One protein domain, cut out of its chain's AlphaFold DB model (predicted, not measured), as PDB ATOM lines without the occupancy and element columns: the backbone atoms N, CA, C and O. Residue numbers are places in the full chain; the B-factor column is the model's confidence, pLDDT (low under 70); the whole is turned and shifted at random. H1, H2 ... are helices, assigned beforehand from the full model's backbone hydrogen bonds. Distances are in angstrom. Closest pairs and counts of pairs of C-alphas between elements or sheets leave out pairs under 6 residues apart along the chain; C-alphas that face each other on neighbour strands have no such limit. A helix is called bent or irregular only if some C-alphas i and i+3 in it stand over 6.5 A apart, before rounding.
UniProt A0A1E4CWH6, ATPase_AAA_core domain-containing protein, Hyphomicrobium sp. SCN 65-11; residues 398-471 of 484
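What this domain is: This is residues 398 to 471 of the 484 residues of the protein "ATPase_AAA_core domain-containing protein" of Hyphomicrobium sp. SCN 65-11 (UniProt A0A1E4CWH6). Three helices stand side by side in an up-and-down bundle: H1 and H2 form a close helical hairpin, and H3 runs along over this pair, near both, so that the three make a triangle in cross-section. The long first helix H1 makes the length of the rod, and its first residues run on past the other two helices. The printed part has 74 residues, with three named helices, H1, H2 and H3 in that order along the chain, and no named strand; the class is all helix. The whole is only just compact, close to loose, with a radius of gyration of the C-alphas of 13.3 A, and its C-alphas span 45 by 18 by 17 A.

How they stand to each other: H1, residues 398 to 426, and H2, residues 428 to 446, touch, with 12 pairs of C-alphas within 8 A. Their closest C-alphas are those of Ile 417 and Ile 438, 5.8 A apart. They form a helical hairpin, at a shallow tilt of 14 degrees, opposite ways. H3, residues 454 to 471, is close to H1 but not clearly touching it; the closest C-alphas, those of Ile 421 and Leu 467, are 7.2 A apart. H1 and H3 run the same way at a shallow tilt of 20 degrees. H2 and H3 are also close but not clearly touching, and their closest C-alphas, those of Leu 442 and Thr 460, are 7.4 A apart. These two run opposite ways at a shallow tilt of 22 degrees. In H1 and H3 every O i to N i+4 pair is within hydrogen-bond range, while in H2 10 of 15 are.

Where its parts are: H1 begins at C-alpha 398, at (188.202, 196.947, 297.142), and measures 42.5 A from first to last C-alpha. H2 begins at C-alpha 428, at (193.159, 154.688, 286.448), and measures 25.8 A. H2 is irregular: C-alphas 429 and 432 are 7.7 A apart, and it has a kink of 50 degrees near residue 435. H3 measures 26.3 A and ends at C-alpha 471, at (190.061, 159.271, 279.200).

The domain as a whole: The outline is a rod, and the two C-alphas farthest apart, those of Asp 398 and Glu 429, are 45.5 A from each other. The printed part has no cut. The link from H1 to H2 is tight, with 1 residue, and the link from H2 to H3 is short, with 7 residues. The mean pLDDT of the printed part is 73.4, and the model's confidence is low, under 70, at residues 398 to 408 and 448 to 460.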
ATOM      1  N   ASP A 398     189.188 198.030 297.039       45.84
ATOM      2  CA  ASP A 398     188.202 196.947 297.142       45.84
ATOM      3  C   ASP A 398     188.181 196.054 295.892       45.84
ATOM      4  O   ASP A 398     188.126 194.829 296.007       45.84
ATOM      5  N   THR A 399     188.330 196.645 294.702       52.53
ATOM      6  CA  THR A 399     188.440 195.914 293.433       52.53
ATOM      7  C   THR A 399     189.735 195.103 293.382       52.53
ATOM      8  O   THR A 399     189.711 193.934 293.004       52.53
ATOM      9  N   GLN A 400     190.851 195.666 293.860       54.62
ATOM     10  CA  GLN A 400     192.136 194.955 293.930       54.62
ATOM     11  C   GLN A 400     192.107 193.798 294.943       54.62
ATOM     12  O   GLN A 400     192.653 192.723 294.694       54.62
ATOM     13  N   ILE A 401     191.446 193.982 296.090       53.03
ATOM     14  CA  ILE A 401     191.269 192.930 297.101       53.03
ATOM     15  C   ILE A 401     190.401 191.794 296.549       53.03
ATOM     16  O   ILE A 401     190.702 190.619 296.782       53.03
ATOM     17  N   GLU A 402     189.333 192.115 295.821       60.88
ATOM     18  CA  GLU A 402     188.437 191.122 295.228       60.88
ATOM     19  C   GLU A 402     189.101 190.363 294.066       60.88
ATOM     20  O   GLU A 402     188.956 189.139 293.968       60.88
ATOM     21  N   GLU A 403     189.940 191.035 293.273       63.06
ATOM     22  CA  GLU A 403     190.812 190.410 292.273       63.06
ATOM     23  C   GLU A 403     191.824 189.453 292.915       63.06
ATOM     24  O   GLU A 403     191.911 188.289 292.521       63.06
ATOM     25  N   VAL A 404     192.543 189.880 293.960       62.03
ATOM     26  CA  VAL A 404     193.525 189.030 294.661       62.03
ATOM     27  C   VAL A 404     192.856 187.818 295.315       62.03
ATOM     28  O   VAL A 404     193.382 186.700 295.242       62.03
ATOM     29  N   ARG A 405     191.676 187.993 295.923       65.69
ATOM     30  CA  ARG A 405     190.888 186.881 296.483       65.69
ATOM     31  C   ARG A 405     190.444 185.901 295.399       65.69
ATOM     32  O   ARG A 405     190.587 184.693 295.591       65.69
ATOM     33  N   SER A 406     189.980 186.403 294.255       67.81
ATOM     34  CA  SER A 406     189.556 185.580 293.115       67.81
ATOM     35  C   SER A 406     190.726 184.812 292.492       67.81
ATOM     36  O   SER A 406     190.597 183.624 292.197       67.81
ATOM     37  N   LEU A 407     191.902 185.438 292.382       68.38
ATOM     38  CA  LEU A 407     193.135 184.800 291.906       68.38
ATOM     39  C   LEU A 407     193.640 183.717 292.863       68.38
ATOM     40  O   LEU A 407     194.079 182.654 292.420       68.38
ATOM     41  N   THR A 408     193.559 183.963 294.171       68.06
ATOM     42  CA  THR A 408     193.955 182.985 295.195       68.06
ATOM     43  C   THR A 408     193.027 181.772 295.160       68.06
ATOM     44  O   THR A 408     193.497 180.641 295.053       68.06
ATOM     45  N   ALA A 409     191.712 182.004 295.120       72.94
ATOM     46  CA  ALA A 409     190.728 180.936 294.982       72.94
ATOM     47  C   ALA A 409     190.926 180.134 293.681       72.94
ATOM     48  O   ALA A 409     190.851 178.905 293.696       72.94
ATOM     49  N   ALA A 410     191.238 180.796 292.562       73.50
ATOM     50  CA  ALA A 410     191.529 180.120 291.299       73.50
ATOM     51  C   ALA A 410     192.802 179.255 291.371       73.50
ATOM     52  O   ALA A 410     192.820 178.140 290.841       73.50
ATOM     53  N   ARG A 411     193.859 179.725 292.052       74.88
ATOM     54  CA  ARG A 411     195.095 178.951 292.276       74.88
ATOM     55  C   ARG A 411     194.848 177.704 293.123       74.88
ATOM     56  O   ARG A 411     195.348 176.636 292.769       74.88
ATOM     57  N   ASP A 412     194.047 177.817 294.178       73.81
ATOM     58  CA  ASP A 412     193.706 176.683 295.043       73.81
ATOM     59  C   ASP A 412     192.909 175.615 294.281       73.81
ATOM     60  O   ASP A 412     193.247 174.429 294.330       73.81
ATOM     61  N   VAL A 413     191.914 176.026 293.485       79.62
ATOM     62  CA  VAL A 413     191.130 175.097 292.652       79.62
ATOM     63  C   VAL A 413     192.013 174.403 291.606       79.62
ATOM     64  O   VAL A 413     191.881 173.195 291.396       79.62
ATOM     65  N   LEU A 414     192.961 175.113 290.981       78.00
ATOM     66  CA  LEU A 414     193.923 174.505 290.053       78.00
ATOM     67  C   LEU A 414     194.856 173.500 290.742       78.00
ATOM     68  O   LEU A 414     195.169 172.455 290.165       78.00
ATOM     69  N   ALA A 415     195.297 173.788 291.969       75.69
ATOM     70  CA  ALA A 415     196.112 172.861 292.748       75.69
ATOM     71  C   ALA A 415     195.334 171.581 293.098       75.69
ATOM     72  O   ALA A 415     195.892 170.485 293.025       75.69
ATOM     73  N   GLU A 416     194.042 171.695 293.418       82.56
ATOM     74  CA  GLU A 416     193.162 170.538 293.618       82.56
ATOM     75  C   GLU A 416     192.985 169.710 292.340       82.56
ATOM     76  O   GLU A 416     193.112 168.486 292.387       82.56
ATOM     77  N   ILE A 417     192.743 170.355 291.193       81.69
ATOM     78  CA  ILE A 417     192.609 169.661 289.901       81.69
ATOM     79  C   ILE A 417     193.892 168.891 289.568       81.69
ATOM     80  O   ILE A 417     193.821 167.715 289.213       81.69
ATOM     81  N   ARG A 418     195.071 169.499 289.758       82.00
ATOM     82  CA  ARG A 418     196.364 168.825 289.540       82.00
ATOM     83  C   ARG A 418     196.543 167.598 290.434       82.00
ATOM     84  O   ARG A 418     197.036 166.579 289.960       82.00
ATOM     85  N   LYS A 419     196.120 167.664 291.702       84.06
ATOM     86  CA  LYS A 419     196.149 166.507 292.615       84.06
ATOM     87  C   LYS A 419     195.218 165.389 292.150       84.06
ATOM     88  O   LYS A 419     195.608 164.228 292.193       84.06
ATOM     89  N   LEU A 420     194.014 165.728 291.686       84.31
ATOM     90  CA  LEU A 420     193.059 164.746 291.168       84.31
ATOM     91  C   LEU A 420     193.560 164.087 289.874       84.31
ATOM     92  O   LEU A 420     193.444 162.874 289.738       84.31
ATOM     93  N   ILE A 421     194.174 164.851 288.966       80.56
ATOM     94  CA  ILE A 421     194.794 164.315 287.742       80.56
ATOM     95  C   ILE A 421     195.994 163.420 288.079       80.56
ATOM     96  O   ILE A 421     196.128 162.345 287.497       80.56
ATOM     97  N   ALA A 422     196.847 163.815 289.030       79.50
ATOM     98  CA  ALA A 422     197.958 162.982 289.492       79.50
ATOM     99  C   ALA A 422     197.465 161.657 290.095       79.50
ATOM    100  O   ALA A 422     197.937 160.597 289.694       79.50
ATOM    101  N   ARG A 423     196.443 161.705 290.959       86.31
ATOM    102  CA  ARG A 423     195.802 160.508 291.523       86.31
ATOM    103  C   ARG A 423     195.214 159.609 290.437       86.31
ATOM    104  O   ARG A 423     195.403 158.403 290.482       86.31
ATOM    105  N   LEU A 424     194.559 160.188 289.432       82.88
ATOM    106  CA  LEU A 424     193.979 159.429 288.324       82.88
ATOM    107  C   LEU A 424     195.041 158.751 287.435       82.88
ATOM    108  O   LEU A 424     194.758 157.730 286.816       82.88
ATOM    109  N   ARG A 425     196.273 159.280 287.374       79.00
ATOM    110  CA  ARG A 425     197.396 158.599 286.701       79.00
ATOM    111  C   ARG A 425     197.891 157.383 287.471       79.00
ATOM    112  O   ARG A 425     198.289 156.406 286.844       79.00
ATOM    113  N   GLU A 426     197.924 157.484 288.795       79.75
ATOM    114  CA  GLU A 426     198.367 156.407 289.686       79.75
ATOM    115  C   GLU A 426     197.297 155.316 289.818       79.75
ATOM    116  O   GLU A 426     197.638 154.138 289.879       79.75
ATOM    117  N   HIS A 427     196.020 155.712 289.762       84.81
ATOM    118  CA  HIS A 427     194.847 154.855 289.940       84.81
ATOM    119  C   HIS A 427     193.810 155.040 288.812       84.81
ATOM    120  O   HIS A 427     192.755 155.652 289.027       84.81
ATOM    121  N   PRO A 428     194.073 154.539 287.586       81.94
ATOM    122  CA  PRO A 428     193.159 154.688 286.448       81.94
ATOM    123  C   PRO A 428     191.772 154.063 286.670       81.94
ATOM    124  O   PRO A 428     190.795 154.472 286.045       81.94
ATOM    125  N   GLU A 429     191.666 153.074 287.559       78.31
ATOM    126  CA  GLU A 429     190.424 152.409 287.957       78.31
ATOM    127  C   GLU A 429     189.415 153.342 288.653       78.31
ATOM    128  O   GLU A 429     188.208 153.106 288.576       78.31
ATOM    129  N   GLU A 430     189.873 154.439 289.264       85.94
ATOM    130  CA  GLU A 430     189.024 155.418 289.958       85.94
ATOM    131  C   GLU A 430     188.400 156.465 289.006       85.94
ATOM    132  O   GLU A 430     187.777 157.434 289.449       85.94
ATOM    133  N   LEU A 431     188.530 156.280 287.684       82.81
ATOM    134  CA  LEU A 431     188.063 157.224 286.660       82.81
ATOM    135  C   LEU A 431     186.602 157.648 286.841       82.81
ATOM    136  O   LEU A 431     186.300 158.839 286.765       82.81
ATOM    137  N   SER A 432     185.706 156.697 287.112       80.12
ATOM    138  CA  SER A 432     184.271 156.972 287.279       80.12
ATOM    139  C   SER A 432     183.953 157.871 288.485       80.12
ATOM    140  O   SER A 432     182.958 158.592 288.460       80.12
ATOM    141  N   GLU A 433     184.819 157.889 289.505       85.81
ATOM    142  CA  GLU A 433     184.651 158.697 290.716       85.81
ATOM    143  C   GLU A 433     185.381 160.049 290.628       85.81
ATOM    144  O   GLU A 433     184.875 161.076 291.092       85.81
ATOM    145  N   ILE A 434     186.582 160.072 290.042       86.38
ATOM    146  CA  ILE A 434     187.436 161.266 289.988       86.38
ATOM    147  C   ILE A 434     187.033 162.203 288.843       86.38
ATOM    148  O   ILE A 434     187.033 163.422 289.031       86.38
ATOM    149  N   HIS A 435     186.661 161.668 287.677       82.25
ATOM    150  CA  HIS A 435     186.372 162.473 286.486       82.25
ATOM    151  C   HIS A 435     185.269 163.532 286.715       82.25
ATOM    152  O   HIS A 435     185.526 164.710 286.448       82.25
ATOM    153  N   PRO A 436     184.105 163.212 287.327       86.00
ATOM    154  CA  PRO A 436     183.081 164.222 287.625       86.00
ATOM    155  C   PRO A 436     183.565 165.324 288.584       86.00
ATOM    156  O   PRO A 436     183.133 166.473 288.491       86.00
ATOM    157  N   LYS A 437     184.484 164.998 289.509       88.06
ATOM    158  CA  LYS A 437     185.044 165.950 290.486       88.06
ATOM    159  C   LYS A 437     185.994 166.957 289.839       88.06
ATOM    160  O   LYS A 437     186.088 168.081 290.340       88.06
ATOM    161  N   ILE A 438     186.702 166.550 288.783       84.25
ATOM    162  CA  ILE A 438     187.574 167.422 287.984       84.25
ATOM    163  C   ILE A 438     186.714 168.355 287.123       84.25
ATOM    164  O   ILE A 438     186.882 169.572 287.203       84.25
ATOM    165  N   GLU A 439     185.737 167.808 286.395       83.94
ATOM    166  CA  GLU A 439     184.816 168.579 285.543       83.94
ATOM    167  C   GLU A 439     184.051 169.654 286.327       83.94
ATOM    168  O   GLU A 439     184.027 170.821 285.940       83.94
ATOM    169  N   ALA A 440     183.513 169.314 287.506       81.88
ATOM    170  CA  ALA A 440     182.816 170.282 288.357       81.88
ATOM    171  C   ALA A 440     183.714 171.460 288.794       81.88
ATOM    172  O   ALA A 440     183.251 172.596 288.921       81.88
ATOM    173  N   ARG A 441     185.011 171.212 289.019       85.88
ATOM    174  CA  ARG A 441     185.983 172.243 289.422       85.88
ATOM    175  C   ARG A 441     186.438 173.102 288.247       85.88
ATOM    176  O   ARG A 441     186.572 174.314 288.410       85.88
ATOM    177  N   LEU A 442     186.623 172.503 287.071       79.38
ATOM    178  CA  LEU A 442     186.893 173.232 285.830       79.38
ATOM    179  C   LEU A 442     185.713 174.141 285.461       79.38
ATOM    180  O   LEU A 442     185.924 175.308 285.131       79.38
ATOM    181  N   ALA A 443     184.477 173.656 285.603       79.88
ATOM    182  CA  ALA A 443     183.273 174.461 285.409       79.88
ATOM    183  C   ALA A 443     183.218 175.656 286.378       79.88
ATOM    184  O   ALA A 443     182.960 176.779 285.948       79.88
ATOM    185  N   ARG A 444     183.549 175.443 287.660       78.44
ATOM    186  CA  ARG A 444     183.602 176.513 288.671       78.44
ATOM    187  C   ARG A 444     184.639 177.590 288.338       78.44
ATOM    188  O   ARG A 444     184.351 178.773 288.501       78.44
ATOM    189  N   LEU A 445     185.815 177.195 287.844       75.56
ATOM    190  CA  LEU A 445     186.846 178.124 287.368       75.56
ATOM    191  C   LEU A 445     186.335 178.976 286.198       75.56
ATOM    192  O   LEU A 445     186.523 180.191 286.208       75.56
ATOM    193  N   ARG A 446     185.632 178.357 285.239       72.38
ATOM    194  CA  ARG A 446     185.071 179.023 284.048       72.38
ATOM    195  C   ARG A 446     183.919 179.978 284.365       72.38
ATOM    196  O   ARG A 446     183.714 180.927 283.621       72.38
ATOM    197  N   SER A 447     183.180 179.746 285.452       70.06
ATOM    198  CA  SER A 447     182.056 180.595 285.878       70.06
ATOM    199  C   SER A 447     182.455 181.801 286.742       70.06
ATOM    200  O   SER A 447     181.582 182.537 287.192       70.06
ATOM    201  N   THR A 448     183.747 181.995 287.030       67.62
ATOM    202  CA  THR A 448     184.217 183.123 287.854       67.62
ATOM    203  C   THR A 448     184.004 184.446 287.106       67.62
ATOM    204  O   THR A 448     184.475 184.595 285.986       67.62
ATOM    205  N   ALA A 449     183.308 185.410 287.723       44.06
ATOM    206  CA  ALA A 449     182.927 186.686 287.099       44.06
ATOM    207  C   ALA A 449     184.098 187.660 286.837       44.06
ATOM    208  O   ALA A 449     183.935 188.637 286.111       44.06
ATOM    209  N   VAL A 450     185.273 187.400 287.419       59.00
ATOM    210  CA  VAL A 450     186.493 188.200 287.239       59.00
ATOM    211  C   VAL A 450     187.276 187.666 286.041       59.00
ATOM    212  O   VAL A 450     187.508 186.459 285.944       59.00
ATOM    213  N   ALA A 451     187.708 188.556 285.141       56.56
ATOM    214  CA  ALA A 451     188.569 188.203 284.016       56.56
ATOM    215  C   ALA A 451     189.901 187.638 284.538       56.56
ATOM    216  O   ALA A 451     190.788 188.375 284.967       56.56
ATOM    217  N   LEU A 452     190.031 186.310 284.543       61.34
ATOM    218  CA  LEU A 452     191.272 185.650 284.931       61.34
ATOM    219  C   LEU A 452     192.389 186.015 283.931       61.34
ATOM    220  O   LEU A 452     192.119 186.095 282.728       61.34
ATOM    221  N   PRO A 453     193.644 186.190 284.385       62.06
ATOM    222  CA  PRO A 453     194.770 186.483 283.508       62.06
ATOM    223  C   PRO A 453     194.897 185.456 282.366       62.06
ATOM    224  O   PRO A 453     194.598 184.276 282.583       62.06
ATOM    225  N   PRO A 454     195.400 185.845 281.176       58.91
ATOM    226  CA  PRO A 454     195.492 184.969 279.996       58.91
ATOM    227  C   PRO A 454     196.194 183.629 280.268       58.91
ATOM    228  O   PRO A 454     195.845 182.588 279.706       58.91
ATOM    229  N   GLU A 455     197.151 183.640 281.196       62.09
ATOM    230  CA  GLU A 455     197.889 182.471 281.665       62.09
ATOM    231  C   GLU A 455     196.971 181.371 282.227       62.09
ATOM    232  O   GLU A 455     197.198 180.197 281.941       62.09
ATOM    233  N   PHE A 456     195.889 181.714 282.938       63.97
ATOM    234  CA  PHE A 456     194.930 180.745 283.491       63.97
ATOM    235  C   PHE A 456     194.081 180.076 282.406       63.97
ATOM    236  O   PHE A 456     193.784 178.880 282.499       63.97
ATOM    237  N   SER A 457     193.725 180.812 281.351       61.75
ATOM    238  CA  SER A 457     193.020 180.247 280.195       61.75
ATOM    239  C   SER A 457     193.899 179.218 279.472       61.75
ATOM    240  O   SER A 457     193.460 178.102 279.197       61.75
ATOM    241  N   SER A 458     195.190 179.525 279.292       67.62
ATOM    242  CA  SER A 458     196.148 178.569 278.717       67.62
ATOM    243  C   SER A 458     196.330 177.313 279.582       67.62
ATOM    244  O   SER A 458     196.497 176.206 279.068       67.62
ATOM    245  N   LEU A 459     196.264 177.468 280.908       68.12
ATOM    246  CA  LEU A 459     196.533 176.397 281.862       68.12
ATOM    247  C   LEU A 459     195.333 175.460 282.027       68.12
ATOM    248  O   LEU A 459     195.509 174.247 282.094       68.12
ATOM    249  N   THR A 460     194.118 176.008 282.022       67.81
ATOM    250  CA  THR A 460     192.878 175.218 281.979       67.81
ATOM    251  C   THR A 460     192.748 174.442 280.667       67.81
ATOM    252  O   THR A 460     192.398 173.268 280.710       67.81
ATOM    253  N   GLY A 461     193.134 175.028 279.526       70.19
ATOM    254  CA  GLY A 461     193.187 174.316 278.242       70.19
ATOM    255  C   GLY A 461     194.150 173.120 278.237       70.19
ATOM    256  O   GLY A 461     193.797 172.051 277.746       70.19
ATOM    257  N   ARG A 462     195.335 173.261 278.849       74.19
ATOM    258  CA  ARG A 462     196.295 172.148 279.001       74.19
ATOM    259  C   ARG A 462     195.764 171.028 279.897       74.19
ATOM    260  O   ARG A 462     195.975 169.861 279.592       74.19
ATOM    261  N   LEU A 463     195.075 171.373 280.987       74.62
ATOM    262  CA  LEU A 463     194.476 170.386 281.895       74.62
ATOM    263  C   LEU A 463     193.321 169.626 281.225       74.62
ATOM    264  O   LEU A 463     193.184 168.425 281.442       74.62
ATOM    265  N   ASP A 464     192.534 170.292 280.378       72.31
ATOM    266  CA  ASP A 464     191.502 169.654 279.549       72.31
ATOM    267  C   ASP A 464     192.101 168.638 278.571       72.31
ATOM    268  O   ASP A 464     191.590 167.528 278.423       72.31
ATOM    269  N   GLU A 465     193.179 169.015 277.884       75.88
ATOM    270  CA  GLU A 465     193.870 168.143 276.932       75.88
ATOM    271  C   GLU A 465     194.472 166.918 277.636       75.88
ATOM    272  O   GLU A 465     194.346 165.785 277.169       75.88
ATOM    273  N   GLU A 466     195.041 167.137 278.817       76.38
ATOM    274  CA  GLU A 466     195.606 166.104 279.676       76.38
ATOM    275  C   GLU A 466     194.537 165.145 280.219       76.38
ATOM    276  O   GLU A 466     194.729 163.927 280.195       76.38
ATOM    277  N   LEU A 467     193.379 165.666 280.637       76.25
ATOM    278  CA  LEU A 467     192.238 164.853 281.051       76.25
ATOM    279  C   LEU A 467     191.716 164.013 279.880       76.25
ATOM    280  O   LEU A 467     191.556 162.802 280.025       76.25
ATOM    281  N   ARG A 468     191.536 164.609 278.691       77.81
ATOM    282  CA  ARG A 468     191.115 163.881 277.479       77.81
ATOM    283  C   ARG A 468     192.094 162.774 277.103       77.81
ATOM    284  O   ARG A 468     191.653 161.687 276.742       77.81
ATOM    285  N   ALA A 469     193.400 163.011 277.222       75.62
ATOM    286  CA  ALA A 469     194.419 161.999 276.952       75.62
ATOM    287  C   ALA A 469     194.348 160.807 277.927       75.62
ATOM    288  O   ALA A 469     194.637 159.674 277.538       75.62
ATOM    289  N   ILE A 470     193.946 161.045 279.180       73.12
ATOM    290  CA  ILE A 470     193.733 159.992 280.183       73.12
ATOM    291  C   ILE A 470     192.442 159.217 279.891       73.12
ATOM    292  O   ILE A 470     192.463 157.988 279.917       73.12
ATOM    293  N   VAL A 471     191.349 159.906 279.544       74.06
ATOM    294  CA  VAL A 471     190.061 159.271 279.200       74.06
ATOM    295  C   VAL A 471     190.138 158.467 277.893       74.06
ATOM    296  O   VAL A 471     189.493 157.431 277.767       74.06
TER     297      VAL A 471